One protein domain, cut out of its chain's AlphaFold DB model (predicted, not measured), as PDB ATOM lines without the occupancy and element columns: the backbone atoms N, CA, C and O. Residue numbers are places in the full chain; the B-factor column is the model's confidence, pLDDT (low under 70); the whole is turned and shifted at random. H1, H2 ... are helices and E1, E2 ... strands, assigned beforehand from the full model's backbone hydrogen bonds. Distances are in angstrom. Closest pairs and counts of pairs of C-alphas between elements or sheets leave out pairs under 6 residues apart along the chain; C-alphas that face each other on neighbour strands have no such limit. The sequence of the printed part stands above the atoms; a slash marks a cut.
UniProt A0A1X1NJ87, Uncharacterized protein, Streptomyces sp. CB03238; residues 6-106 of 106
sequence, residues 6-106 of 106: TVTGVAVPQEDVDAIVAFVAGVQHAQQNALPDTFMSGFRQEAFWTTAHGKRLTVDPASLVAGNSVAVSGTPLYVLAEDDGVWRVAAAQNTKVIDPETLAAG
ATOM      1  N   THR A   6     194.635 339.917 266.037       49.72
ATOM      2  CA  THR A   6     195.034 338.739 265.267       49.72
ATOM      3  C   THR A   6     196.051 337.943 266.074       49.72
ATOM      4  O   THR A   6     197.202 338.360 266.210       49.72
ATOM      5  N   VAL A   7     195.659 336.778 266.588       56.53
ATOM      6  CA  VAL A   7     196.602 335.813 267.171       56.53
ATOM      7  C   VAL A   7     196.909 334.780 266.093       56.53
ATOM      8  O   VAL A   7     196.032 334.045 265.646       56.53
ATOM      9  N   THR A   8     198.154 334.743 265.610       61.91
ATOM     10  CA  THR A   8     198.626 333.754 264.611       61.91
ATOM     11  C   THR A   8     197.787 333.655 263.320       61.91
ATOM     12  O   THR A   8     197.708 332.596 262.710       61.91
ATOM     13  N   GLY A   9     197.164 334.754 262.881       63.41
ATOM     14  CA  GLY A   9     196.339 334.801 261.662       63.41
ATOM     15  C   GLY A   9     194.854 334.475 261.860       63.41
ATOM     16  O   GLY A   9     194.095 334.555 260.898       63.41
ATOM     17  N   VAL A  10     194.429 334.148 263.084       69.50
ATOM     18  CA  VAL A  10     193.016 333.975 263.448       69.50
ATOM     19  C   VAL A  10     192.481 335.311 263.956       69.50
ATOM     20  O   VAL A  10     193.074 335.911 264.857       69.50
ATOM     21  N   ALA A  11     191.388 335.791 263.359       75.25
ATOM     22  CA  ALA A  11     190.660 336.948 263.868       75.25
ATOM     23  C   ALA A  11     189.967 336.552 265.176       75.25
ATOM     24  O   ALA A  11     189.199 335.591 265.194       75.25
ATOM     25  N   VAL A  12     190.271 337.264 266.259       81.25
ATOM     26  CA  VAL A  12     189.603 337.092 267.551       81.25
ATOM     27  C   VAL A  12     188.644 338.268 267.743       81.25
ATOM     28  O   VAL A  12     189.115 339.409 267.838       81.25
ATOM     29  N   PRO A  13     187.321 338.027 267.782       87.94
ATOM     30  CA  PRO A  13     186.341 339.053 268.108       87.94
ATOM     31  C   PRO A  13     186.616 339.669 269.484       87.94
ATOM     32  O   PRO A  13     186.910 338.969 270.452       87.94
ATOM     33  N   GLN A  14     186.503 340.994 269.597       87.44
ATOM     34  CA  GLN A  14     186.715 341.674 270.882       87.44
ATOM     35  C   GLN A  14     185.682 341.243 271.939       87.44
ATOM     36  O   GLN A  14     186.010 341.173 273.118       87.44
ATOM     37  N   GLU A  15     184.464 340.897 271.516       90.31
ATOM     38  CA  GLU A  15     183.411 340.365 272.389       90.31
ATOM     39  C   GLU A  15     183.822 339.070 273.105       90.31
ATOM     40  O   GLU A  15     183.516 338.903 274.285       90.31
ATOM     41  N   ASP A  16     184.596 338.204 272.446       89.69
ATOM     42  CA  ASP A  16     185.115 336.976 273.051       89.69
ATOM     43  C   ASP A  16     186.194 337.276 274.090       89.69
ATOM     44  O   ASP A  16     186.218 336.684 275.171       89.69
ATOM     45  N   VAL A  17     187.076 338.237 273.795       90.12
ATOM     46  CA  VAL A  17     188.087 338.702 274.754       90.12
ATOM     47  C   VAL A  17     187.404 339.260 276.000       90.12
ATOM     48  O   VAL A  17     187.766 338.891 277.119       90.12
ATOM     49  N   ASP A  18     186.394 340.106 275.816       90.44
ATOM     50  CA  ASP A  18     185.647 340.721 276.909       90.44
ATOM     51  C   ASP A  18     184.895 339.661 277.734       90.44
ATOM     52  O   ASP A  18     184.918 339.707 278.969       90.44
ATOM     53  N   ALA A  19     184.303 338.657 277.078       90.19
ATOM     54  CA  ALA A  19     183.645 337.532 277.739       90.19
ATOM     55  C   ALA A  19     184.624 336.695 278.579       90.19
ATOM     56  O   ALA A  19     184.330 336.368 279.733       90.19
ATOM     57  N   ILE A  20     185.815 336.393 278.051       89.56
ATOM     58  CA  ILE A  20     186.853 335.645 278.777       89.56
ATOM     59  C   ILE A  20     187.377 336.458 279.969       89.56
ATOM     60  O   ILE A  20     187.557 335.912 281.061       89.56
ATOM     61  N   VAL A  21     187.589 337.768 279.811       91.50
ATOM     62  CA  VAL A  21     188.006 338.650 280.915       91.50
ATOM     63  C   VAL A  21     186.937 338.696 282.011       91.50
ATOM     64  O   VAL A  21     187.265 338.563 283.195       91.50
ATOM     65  N   ALA A  22     185.661 338.819 281.640       90.81
ATOM     66  CA  ALA A  22     184.546 338.780 282.582       90.81
ATOM     67  C   ALA A  22     184.461 337.431 283.317       90.81
ATOM     68  O   ALA A  22     184.250 337.401 284.532       90.81
ATOM     69  N   PHE A  23     184.698 336.319 282.614       90.81
ATOM     70  CA  PHE A  23     184.778 334.990 283.217       90.81
ATOM     71  C   PHE A  23     185.883 334.912 284.282       90.81
ATOM     72  O   PHE A  23     185.622 334.488 285.412       90.81
ATOM     73  N   VAL A  24     187.102 335.367 283.968       89.69
ATOM     74  CA  VAL A  24     188.230 335.365 284.919       89.69
ATOM     75  C   VAL A  24     187.909 336.208 286.157       89.69
ATOM     76  O   VAL A  24     188.163 335.771 287.282       89.69
ATOM     77  N   ALA A  25     187.291 337.378 285.974       90.75
ATOM     78  CA  ALA A  25     186.839 338.218 287.082       90.75
ATOM     79  C   ALA A  25     185.783 337.510 287.954       90.75
ATOM     80  O   ALA A  25     185.848 337.579 289.183       90.75
ATOM     81  N   GLY A  26     184.846 336.780 287.339       90.69
ATOM     82  CA  GLY A  26     183.848 335.969 288.040       90.69
ATOM     83  C   GLY A  26     184.469 334.843 288.872       90.69
ATOM     84  O   GLY A  26     184.108 334.667 290.037       90.69
ATOM     85  N   VAL A  27     185.457 334.131 288.319       87.50
ATOM     86  CA  VAL A  27     186.227 333.107 289.045       87.50
ATOM     87  C   VAL A  27     186.940 333.711 290.250       87.50
ATOM     88  O   VAL A  27     186.825 333.183 291.358       87.50
ATOM     89  N   GLN A  28     187.644 334.829 290.053       86.75
ATOM     90  CA  GLN A  28     188.343 335.523 291.129       86.75
ATOM     91  C   GLN A  28     187.371 335.934 292.241       86.75
ATOM     92  O   GLN A  28     187.634 335.672 293.415       86.75
ATOM     93  N   HIS A  29     186.232 336.528 291.877       85.69
ATOM     94  CA  HIS A  29     185.205 336.927 292.831       85.69
ATOM     95  C   HIS A  29     184.665 335.727 293.621       85.69
ATOM     96  O   HIS A  29     184.616 335.774 294.852       85.69
ATOM     97  N   ALA A  30     184.301 334.638 292.941       86.62
ATOM     98  CA  ALA A  30     183.755 333.453 293.589       86.62
ATOM     99  C   ALA A  30     184.758 332.806 294.557       86.62
ATOM    100  O   ALA A  30     184.383 332.417 295.662       86.62
ATOM    101  N   GLN A  31     186.042 332.746 294.192       83.19
ATOM    102  CA  GLN A  31     187.096 332.216 295.062       83.19
ATOM    103  C   GLN A  31     187.347 333.106 296.283       83.19
ATOM    104  O   GLN A  31     187.390 332.603 297.404       83.19
ATOM    105  N   GLN A  32     187.470 334.424 296.088       84.88
ATOM    106  CA  GLN A  32     187.714 335.378 297.177       84.88
ATOM    107  C   GLN A  32     186.572 335.426 298.200       84.88
ATOM    108  O   GLN A  32     186.815 335.714 299.369       84.88
ATOM    109  N   ASN A  33     185.343 335.131 297.768       86.62
ATOM    110  CA  ASN A  33     184.145 335.165 298.610       86.62
ATOM    111  C   ASN A  33     183.635 333.768 299.002       86.62
ATOM    112  O   ASN A  33     182.566 333.662 299.596       86.62
ATOM    113  N   ALA A  34     184.380 332.704 298.675       84.75
ATOM    114  CA  ALA A  34     184.005 331.316 298.943       84.75
ATOM    115  C   ALA A  34     182.581 330.955 298.459       84.75
ATOM    116  O   ALA A  34     181.783 330.389 299.205       84.75
ATOM    117  N   LEU A  35     182.266 331.276 297.197       86.44
ATOM    118  CA  LEU A  35     180.969 331.034 296.550       86.44
ATOM    119  C   LEU A  35     181.043 329.819 295.599       86.44
ATOM    120  O   LEU A  35     181.307 329.993 294.405       86.44
ATOM    121  N   PRO A  36     180.831 328.581 296.088       84.44
ATOM    122  CA  PRO A  36     181.024 327.370 295.288       84.44
ATOM    123  C   PRO A  36     180.052 327.267 294.111       84.44
ATOM    124  O   PRO A  36     180.489 326.956 293.008       84.44
ATOM    125  N   ASP A  37     178.769 327.582 294.302       85.88
ATOM    126  CA  ASP A  37     177.769 327.492 293.229       85.88
ATOM    127  C   ASP A  37     178.053 328.497 292.108       85.88
ATOM    128  O   ASP A  37     178.003 328.158 290.926       85.88
ATOM    129  N   THR A  38     178.448 329.719 292.479       86.81
ATOM    130  CA  THR A  38     178.860 330.755 291.523       86.81
ATOM    131  C   THR A  38     180.078 330.301 290.724       86.81
ATOM    132  O   THR A  38     180.095 330.440 289.504       86.81
ATOM    133  N   PHE A  39     181.073 329.697 291.380       86.38
ATOM    134  CA  PHE A  39     182.255 329.161 290.705       86.38
ATOM    135  C   PHE A  39     181.900 327.999 289.761       86.38
ATOM    136  O   PHE A  39     182.340 327.988 288.614       86.38
ATOM    137  N   MET A  40     181.066 327.056 290.211       86.88
ATOM    138  CA  MET A  40     180.638 325.894 289.421       86.88
ATOM    139  C   MET A  40     179.769 326.275 288.219       86.88
ATOM    140  O   MET A  40     179.828 325.595 287.198       86.88
ATOM    141  N   SER A  41     179.017 327.379 288.284       87.25
ATOM    142  CA  SER A  41     178.169 327.824 287.168       87.25
ATOM    143  C   SER A  41     178.944 328.176 285.888       87.25
ATOM    144  O   SER A  41     178.376 328.138 284.798       87.25
ATOM    145  N   GLY A  42     180.245 328.470 286.001       86.94
ATOM    146  CA  GLY A  42     181.129 328.735 284.862       86.94
ATOM    147  C   GLY A  42     181.623 327.485 284.117       86.94
ATOM    148  O   GLY A  42     182.311 327.609 283.103       86.94
ATOM    149  N   PHE A  43     181.308 326.282 284.605       86.44
ATOM    150  CA  PHE A  43     181.750 325.022 284.012       86.44
ATOM    151  C   PHE A  43     180.660 324.417 283.127       86.44
ATOM    152  O   PHE A  43     179.467 324.508 283.421       86.44
ATOM    153  N   ARG A  44     181.067 323.752 282.039       83.38
ATOM    154  CA  ARG A  44     180.177 322.828 281.324       83.38
ATOM    155  C   ARG A  44     179.801 321.680 282.262       83.38
ATOM    156  O   ARG A  44     180.584 321.306 283.137       83.38
ATOM    157  N   GLN A  45     178.619 321.099 282.084       78.56
ATOM    158  CA  GLN A  45     178.149 320.013 282.950       78.56
ATOM    159  C   GLN A  45     179.046 318.766 282.839       78.56
ATOM    160  O   GLN A  45     179.225 318.018 283.796       78.56
ATOM    161  N   GLU A  46     179.631 318.578 281.665       77.31
ATOM    162  CA  GLU A  46     180.553 317.522 281.273       77.31
ATOM    163  C   GLU A  46     182.032 317.910 281.428       77.31
ATOM    164  O   GLU A  46     182.908 317.167 280.988       77.31
ATOM    165  N   ALA A  47     182.327 319.071 282.024       77.44
ATOM    166  CA  ALA A  47     183.695 319.537 282.182       77.44
ATOM    167  C   ALA A  47     184.515 318.577 283.050       77.44
ATOM    168  O   ALA A  47     184.110 318.183 284.148       77.44
ATOM    169  N   PHE A  48     185.722 318.263 282.591       69.50
ATOM    170  CA  PHE A  48     186.674 317.484 283.374       69.50
ATOM    171  C   PHE A  48     187.596 318.444 284.126       69.50
ATOM    172  O   PHE A  48     188.314 319.239 283.518       69.50
ATOM    173  N   TRP A  49     187.603 318.373 285.454       60.00
ATOM    174  CA  TRP A  49     188.497 319.180 286.280       60.00
ATOM    175  C   TRP A  49     189.407 318.288 287.117       60.00
ATOM    176  O   TRP A  49     188.977 317.287 287.693       60.00
ATOM    177  N   THR A  50     190.681 318.661 287.198       59.03
ATOM    178  CA  THR A  50     191.650 318.015 288.082       59.03
ATOM    179  C   THR A  50     192.097 319.023 289.139       59.03
ATOM    180  O   THR A  50     192.663 320.078 288.844       59.03
ATOM    181  N   THR A  51     191.821 318.747 290.418       59.38
ATOM    182  CA  THR A  51     192.469 319.505 291.499       59.38
ATOM    183  C   THR A  51     193.965 319.239 291.484       59.38
ATOM    184  O   THR A  51     194.391 318.112 291.242       59.38
ATOM    185  N   ALA A  52     194.747 320.244 291.887       50.00
ATOM    186  CA  ALA A  52     196.205 320.203 292.054       50.00
ATOM    187  C   ALA A  52     196.755 319.026 292.886       50.00
ATOM    188  O   ALA A  52     197.962 318.819 292.936       50.00
ATOM    189  N   HIS A  53     195.900 318.269 293.571       48.25
ATOM    190  CA  HIS A  53     196.280 317.069 294.293       48.25
ATOM    191  C   HIS A  53     195.381 315.924 293.844       48.25
ATOM    192  O   HIS A  53     194.237 315.848 294.279       48.25
ATOM    193  N   GLY A  54     195.913 314.956 293.098       46.34
ATOM    194  CA  GLY A  54     195.308 313.623 292.945       46.34
ATOM    195  C   GLY A  54     195.185 312.840 294.269       46.34
ATOM    196  O   GLY A  54     195.235 311.614 294.273       46.34
ATOM    197  N   LYS A  55     195.068 313.529 295.412       40.69
ATOM    198  CA  LYS A  55     194.962 313.001 296.764       40.69
ATOM    199  C   LYS A  55     193.623 313.449 297.343       40.69
ATOM    200  O   LYS A  55     193.363 314.641 297.483       40.69
ATOM    201  N   ARG A  56     192.785 312.477 297.702       37.66
ATOM    202  CA  ARG A  56     191.540 312.705 298.439       37.66
ATOM    203  C   ARG A  56     191.874 313.435 299.743       37.66
ATOM    204  O   ARG A  56     192.606 312.898 300.570       37.66
ATOM    205  N   LEU A  57     191.382 314.662 299.900       36.84
ATOM    206  CA  LEU A  57     191.560 315.445 301.119       36.84
ATOM    207  C   LEU A  57     190.695 314.835 302.232       36.84
ATOM    208  O   LEU A  57     189.532 315.185 302.388       36.84
ATOM    209  N   THR A  58     191.247 313.906 303.011       37.62
ATOM    210  CA  THR A  58     190.792 313.658 304.389       37.62
ATOM    211  C   THR A  58     191.496 314.666 305.283       37.62
ATOM    212  O   THR A  58     192.498 314.351 305.919       37.62
ATOM    213  N   VAL A  59     191.027 315.907 305.252       35.81
ATOM    214  CA  VAL A  59     191.369 316.903 306.268       35.81
ATOM    215  C   VAL A  59     190.195 316.974 307.232       35.81
ATOM    216  O   VAL A  59     189.042 316.999 306.803       35.81
ATOM    217  N   ASP A  60     190.489 316.939 308.529       40.69
ATOM    218  CA  ASP A  60     189.505 317.255 309.559       40.69
ATOM    219  C   ASP A  60     188.977 318.674 309.274       40.69
ATOM    220  O   ASP A  60     189.787 319.600 309.163       40.69
ATOM    221  N   PRO A  61     187.657 318.883 309.121       45.25
ATOM    222  CA  PRO A  61     187.088 320.213 308.922       45.25
ATOM    223  C   PRO A  61     187.571 321.231 309.966       45.25
ATOM    224  O   PRO A  61     187.730 322.407 309.642       45.25
ATOM    225  N   ALA A  62     187.885 320.789 311.190       47.06
ATOM    226  CA  ALA A  62     188.437 321.649 312.232       47.06
ATOM    227  C   ALA A  62     189.862 322.153 311.916       47.06
ATOM    228  O   ALA A  62     190.223 323.259 312.323       47.06
ATOM    229  N   SER A  63     190.666 321.408 311.144       45.75
ATOM    230  CA  SER A  63     192.034 321.813 310.789       45.75
ATOM    231  C   SER A  63     192.087 322.846 309.663       45.75
ATOM    232  O   SER A  63     193.047 323.609 309.591       45.75
ATOM    233  N   LEU A  64     191.071 322.895 308.791       47.22
ATOM    234  CA  LEU A  64     190.937 323.943 307.765       47.22
ATOM    235  C   LEU A  64     190.563 325.303 308.367       47.22
ATOM    236  O   LEU A  64     190.860 326.337 307.780       47.22
ATOM    237  N   VAL A  65     189.927 325.294 309.541       46.50
ATOM    238  CA  VAL A  65     189.508 326.504 310.261       46.50
ATOM    239  C   VAL A  65     190.609 327.006 311.205       46.50
ATOM    240  O   VAL A  65     190.721 328.208 311.429       46.50
ATOM    241  N   ALA A  66     191.446 326.109 311.741       44.91
ATOM    242  CA  ALA A  66     192.479 326.446 312.726       44.91
ATOM    243  C   ALA A  66     193.858 326.802 312.132       44.91
ATOM    244  O   ALA A  66     194.691 327.384 312.827       44.91
ATOM    245  N   GLY A  67     194.130 326.451 310.873       41.12
ATOM    246  CA  GLY A  67     195.376 326.800 310.194       41.12
ATOM    247  C   GLY A  67     195.212 328.086 309.398       41.12
ATOM    248  O   GLY A  67     194.376 328.128 308.503       41.12
ATOM    249  N   ASN A  68     196.009 329.115 309.707       40.44
ATOM    250  CA  ASN A  68     196.122 330.355 308.934       40.44
ATOM    251  C   ASN A  68     195.917 330.100 307.434       40.44
ATOM    252  O   ASN A  68     196.770 329.487 306.790       40.44
ATOM    253  N   SER A  69     194.793 330.581 306.896       41.97
ATOM    254  CA  SER A  69     194.454 330.507 305.476       41.97
ATOM    255  C   SER A  69     195.393 331.411 304.680       41.97
ATOM    256  O   SER A  69     195.021 332.490 304.224       41.97
ATOM    257  N   VAL A  70     196.650 330.997 304.534       44.03
ATOM    258  CA  VAL A  70     197.544 331.571 303.539       44.03
ATOM    259  C   VAL A  70     196.986 331.121 302.202       44.03
ATOM    260  O   VAL A  70     197.001 329.929 301.891       44.03
ATOM    261  N   ALA A  71     196.458 332.068 301.428       53.19
ATOM    262  CA  ALA A  71     196.160 331.845 300.026       53.19
ATOM    263  C   ALA A  71     197.421 331.266 299.371       53.19
ATOM    264  O   ALA A  71     198.434 331.948 299.219       53.19
ATOM    265  N   VAL A  72     197.394 329.973 299.061       55.41
ATOM    266  CA  VAL A  72     198.493 329.331 298.354       55.41
ATOM    267  C   VAL A  72     198.412 329.822 296.918       55.41
ATOM    268  O   VAL A  72     197.410 329.576 296.248       55.41
ATOM    269  N   SER A  73     199.445 330.530 296.459       60.41
ATOM    270  CA  SER A  73     199.509 330.986 295.072       60.41
ATOM    271  C   SER A  73     199.436 329.773 294.142       60.41
ATOM    272  O   SER A  73     200.275 328.867 294.198       60.41
ATOM    273  N   GLY A  74     198.378 329.724 293.340       65.56
ATOM    274  CA  GLY A  74     198.180 328.725 292.301       65.56
ATOM    275  C   GLY A  74     198.244 329.383 290.932       65.56
ATOM    276  O   GLY A  74     197.918 330.562 290.792       65.56
ATOM    277  N   THR A  75     198.642 328.625 289.916       71.69
ATOM    278  CA  THR A  75     198.579 329.062 288.516       71.69
ATOM    279  C   THR A  75     197.560 328.190 287.790       71.69
ATOM    280  O   THR A  75     197.929 327.177 287.192       71.69
ATOM    281  N   PRO A  76     196.258 328.510 287.893       78.12
ATOM    282  CA  PRO A  76     195.236 327.712 287.243       78.12
ATOM    283  C   PRO A  76     195.299 327.874 285.722       78.12
ATOM    284  O   PRO A  76     195.437 328.980 285.203       78.12
ATOM    285  N   LEU A  77     195.153 326.756 285.017       83.81
ATOM    286  CA  LEU A  77     194.910 326.691 283.584       83.81
ATOM    287  C   LEU A  77     193.430 326.382 283.349       83.81
ATOM    288  O   LEU A  77     192.916 325.391 283.874       83.81
ATOM    289  N   TYR A  78     192.779 327.194 282.517       85.75
ATOM    290  CA  TYR A  78     191.419 326.967 282.034       85.75
ATOM    291  C   TYR A  78     191.430 326.799 280.517       85.75
ATOM    292  O   TYR A  78     192.014 327.614 279.803       85.75
ATOM    293  N   VAL A  79     190.758 325.759 280.034       88.69
ATOM    294  CA  VAL A  79     190.393 325.593 278.626       88.69
ATOM    295  C   VAL A  79     188.904 325.883 278.524       88.69
ATOM    296  O   VAL A  79     188.088 325.148 279.091       88.69
ATOM    297  N   LEU A  80     188.559 326.970 277.838       90.06
ATOM    298  CA  LEU A  80     187.176 327.352 277.588       90.06
ATOM    299  C   LEU A  80     186.748 326.880 276.198       90.06
ATOM    300  O   LEU A  80     187.547 326.870 275.263       90.06
ATOM    301  N   ALA A  81     185.483 326.501 276.088       89.50
ATOM    302  CA  ALA A  81     184.802 326.250 274.831       89.50
ATOM    303  C   ALA A  81     183.562 327.143 274.768       89.50
ATOM    304  O   ALA A  81     182.912 327.373 275.791       89.50
ATOM    305  N   GLU A  82     183.276 327.658 273.582       88.88
ATOM    306  CA  GLU A  82     182.098 328.466 273.298       88.88
ATOM    307  C   GLU A  82     181.017 327.572 272.690       88.88
ATOM    308  O   GLU A  82     181.285 326.813 271.759       88.88
ATOM    309  N   ASP A  83     179.815 327.630 273.260       83.44
ATOM    310  CA  ASP A  83     178.608 327.051 272.675       83.44
ATOM    311  C   ASP A  83     177.521 328.145 272.661       83.44
ATOM    312  O   ASP A  83     177.202 328.710 273.710       83.44
ATOM    313  N   ASP A  84     176.955 328.453 271.488       85.81
ATOM    314  CA  ASP A  84     175.868 329.434 271.294       85.81
ATOM    315  C   ASP A  84     176.126 330.819 271.940       85.81
ATOM    316  O   ASP A  84     175.249 331.415 272.573       85.81
ATOM    317  N   GLY A  85     177.344 331.339 271.803       84.94
ATOM    318  CA  GLY A  85     177.796 332.620 272.351       84.94
ATOM    319  C   GLY A  85     178.150 332.579 273.838       84.94
ATOM    320  O   GLY A  85     178.374 333.626 274.449       84.94
ATOM    321  N   VAL A  86     178.181 331.394 274.458       85.81
ATOM    322  CA  VAL A  86     178.454 331.232 275.889       85.81
ATOM    323  C   VAL A  86     179.762 330.478 276.099       85.81
ATOM    324  O   VAL A  86     179.844 329.263 275.934       85.81
ATOM    325  N   TRP A  87     180.785 331.201 276.553       91.44
ATOM    326  CA  TRP A  87     182.061 330.625 276.971       91.44
ATOM    327  C   TRP A  87     181.924 329.899 278.314       91.44
ATOM    328  O   TRP A  87     181.534 330.493 279.323       91.44
ATOM    329  N   ARG A  88     182.275 328.611 278.351       88.69
ATOM    330  CA  ARG A  88     182.298 327.796 279.576       88.69
ATOM    331  C   ARG A  88     183.558 326.952 279.653       88.69
ATOM    332  O   ARG A  88     184.135 326.562 278.640       88.69
ATOM    333  N   VAL A  89     183.979 326.618 280.869       89.19
ATOM    334  CA  VAL A  89     185.137 325.742 281.080       89.19
ATOM    335  C   VAL A  89     184.814 324.330 280.600       89.19
ATOM    336  O   VAL A  89     183.879 323.709 281.103       89.19
ATOM    337  N   ALA A  90     185.613 323.816 279.666       86.50
ATOM    338  CA  ALA A  90     185.587 322.421 279.226       86.50
ATOM    339  C   ALA A  90     186.618 321.568 279.984       86.50
ATOM    340  O   ALA A  90     186.375 320.395 280.271       86.50
ATOM    341  N   ALA A  91     187.754 322.173 280.352       80.62
ATOM    342  CA  ALA A  91     188.746 321.555 281.222       80.62
ATOM    343  C   ALA A  91     189.444 322.587 282.115       80.62
ATOM    344  O   ALA A  91     189.711 323.712 281.691       80.62
ATOM    345  N   ALA A  92     189.776 322.194 283.344       80.75
ATOM    346  CA  ALA A  92     190.559 323.023 284.256       80.75
ATOM    347  C   ALA A  92     191.572 322.201 285.046       80.75
ATOM    348  O   ALA A  92     191.271 321.103 285.519       80.75
ATOM    349  N   GLN A  93     192.746 322.788 285.250       80.25
ATOM    350  CA  GLN A  93     193.777 322.253 286.122       80.25
ATOM    351  C   GLN A  93     194.313 323.378 286.997       80.25
ATOM    352  O   GLN A  93     194.799 324.385 286.490       80.25
ATOM    353  N   ASN A  94     194.283 323.194 288.313       71.25
ATOM    354  CA  ASN A  94     195.020 324.076 289.213       71.25
ATOM    355  C   ASN A  94     196.387 323.454 289.512       71.25
ATOM    356  O   ASN A  94     196.458 322.261 289.798       71.25
ATOM    357  N   THR A  95     197.464 324.232 289.475       62.31
ATOM    358  CA  THR A  95     198.789 323.795 289.931       62.31
ATOM    359  C   THR A  95     199.213 324.650 291.114       62.31
ATOM    360  O   THR A  95     199.049 325.871 291.118       62.31
ATOM    361  N   LYS A  96     199.736 324.001 292.156       66.94
ATOM    362  CA  LYS A  96     200.353 324.714 293.272       66.94
ATOM    363  C   LYS A  96     201.709 325.234 292.806       66.94
ATOM    364  O   LYS A  96     202.513 324.450 292.309       66.94
ATOM    365  N   VAL A  97     201.980 326.518 293.022       68.88
ATOM    366  CA  VAL A  97     203.348 327.026 292.911       68.88
ATOM    367  C   VAL A  97     204.120 326.491 294.117       68.88
ATOM    368  O   VAL A  97     203.768 326.766 295.267       68.88
ATOM    369  N   ILE A  98     205.119 325.652 293.857       67.44
ATOM    370  CA  ILE A  98     206.040 325.141 294.873       67.44
ATOM    371  C   ILE A  98     207.330 325.933 294.730       67.44
ATOM    372  O   ILE A  98     207.886 326.014 293.635       67.44
ATOM    373  N   ASP A  99     207.782 326.523 295.831       73.56
ATOM    374  CA  ASP A  99     209.075 327.187 295.858       73.56
ATOM    375  C   ASP A  99     210.208 326.158 295.633       73.56
ATOM    376  O   ASP A  99     210.141 325.058 296.198       73.56
ATOM    377  N   PRO A 100     211.238 326.470 294.823       71.12
ATOM    378  CA  PRO A 100     212.331 325.545 294.534       71.12
ATOM    379  C   PRO A 100     213.026 324.976 295.779       71.12
ATOM    380  O   PRO A 100     213.420 323.810 295.761       71.12
ATOM    381  N   GLU A 101     213.138 325.739 296.870       72.56
ATOM    382  CA  GLU A 101     213.738 325.261 298.123       72.56
ATOM    383  C   GLU A 101     212.854 324.206 298.797       72.56
ATOM    384  O   GLU A 101     213.347 323.205 299.314       72.56
ATOM    385  N   THR A 102     211.530 324.375 298.718       66.31
ATOM    386  CA  THR A 102     210.558 323.384 299.210       66.31
ATOM    387  C   THR A 102     210.601 322.098 298.385       66.31
ATOM    388  O   THR A 102     210.417 321.014 298.932       66.31
ATOM    389  N   LEU A 103     210.850 322.203 297.076       62.59
ATOM    390  CA  LEU A 103     210.991 321.044 296.191       62.59
ATOM    391  C   LEU A 103     212.297 320.274 296.452       62.59
ATOM    392  O   LEU A 103     212.310 319.051 296.350       62.59
ATOM    393  N   ALA A 104     213.379 320.977 296.795       65.56
ATOM    394  CA  ALA A 104     214.691 320.389 297.060       65.56
ATOM    395  C   ALA A 104     214.819 319.740 298.454       65.56
ATOM    396  O   ALA A 104     215.713 318.925 298.664       65.56
ATOM    397  N   ALA A 105     213.945 320.095 299.398       65.56
ATOM    398  CA  ALA A 105     213.924 319.554 300.759       65.56
ATOM    399  C   ALA A 105     213.126 318.236 300.911       65.56
ATOM    400  O   ALA A 105     212.933 317.777 302.039       65.56
ATOM    401  N   GLY A 106     212.626 317.672 299.802       49.56
ATOM    402  CA  GLY A 106     211.805 316.453 299.748       49.56
ATOM    403  C   GLY A 106     212.592 315.158 299.595       49.56
ATOM    404  O   GLY A 106     213.607 315.159 298.864       49.56
TER     405      GLY A 106
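This is residues 6 to 106 of the 106 residues of an uncharacterized protein of Streptomyces sp. CB03238 (UniProt A0A1X1NJ87). A small, twisted sheet of three strands, E2, E4 and E3, has one long helix, H1, running past it and only grazing it, with short H2 near the far end of H1. From this body three stretches stick out: residues 6 to 14 with E1, the loop of residues 54 to 70 with H3, and the tail of residues 99 to 106 with H4. The printed part has 101 residues, with four named helices and four named strands in the order E1 H1 H2 E2 H3 E3 E4 H4; the class is mixed, helices and strands. The sheet's order is E2 E4 E3, mixed, with E2 and E4 parallel and E4 and E3 antiparallel. The whole is loose, with a radius of gyration of the C-alphas of 16.9 A and spans of 47 by 33 by 23 A.

Start at E1, residues 10 to 12, with C-alpha 10 at (193.016, 333.975, 263.448). Next find C-alpha 14 at (186.715, 341.674, 270.882); from there H1, residues 14 to 32, runs 27.1 A. H2 is residues 36 to 40. E2, residues 43 to 50, measures 12.8 A from end to end and bends by 111 degrees at residue 46. H3 is residues 61 to 66. Then come E3, residues 77 to 83, 19.6 A long, and E4, residues 86 to 93, 20.5 A long. H4, residues 100 to 104, ends at C-alpha 104, (214.691, 320.389, 297.060).

Look first at E3 and E4, a hairpin with 152 degrees between their directions; N 79 and O 91 are 2.8 A apart, and N 88 and O 81 2.9 A, within hydrogen-bond range. On the other side of E4 from E3, E2 is parallel to E4 at 18 degrees, with N 44 and O 89 within hydrogen-bond range at 3.0 A. The sheet is twisted, its C-alphas up to 4.2 A off the best plane. H1 is on the sheet but only grazes it, with residues 16 to 24; the closest C-alphas of H1 and E4 are those of Ala 19 and Trp 87, 7.1 A apart. H1 touches H2 with residues 26 to 31 alone, closest at the C-alphas of Ala 30 and Phe 39, 5.4 A. H2, H3 and H4 are not on the sheet. E1 pairs with no named strand, and E1 and H1 meet only through their link. Every O i to N i+4 pair is within hydrogen-bond range in H1, H2 and H4, and 1 of 2 in H3.

The two C-alphas farthest apart, those of Gly 9 and Ala 62, are 52.8 A apart. The printed part has no cut, and no link is long. The mean pLDDT of the printed part is 72.0, and it is under 70 at residues 6 to 10, 48 to 74, 95 to 98 and 102 to 106.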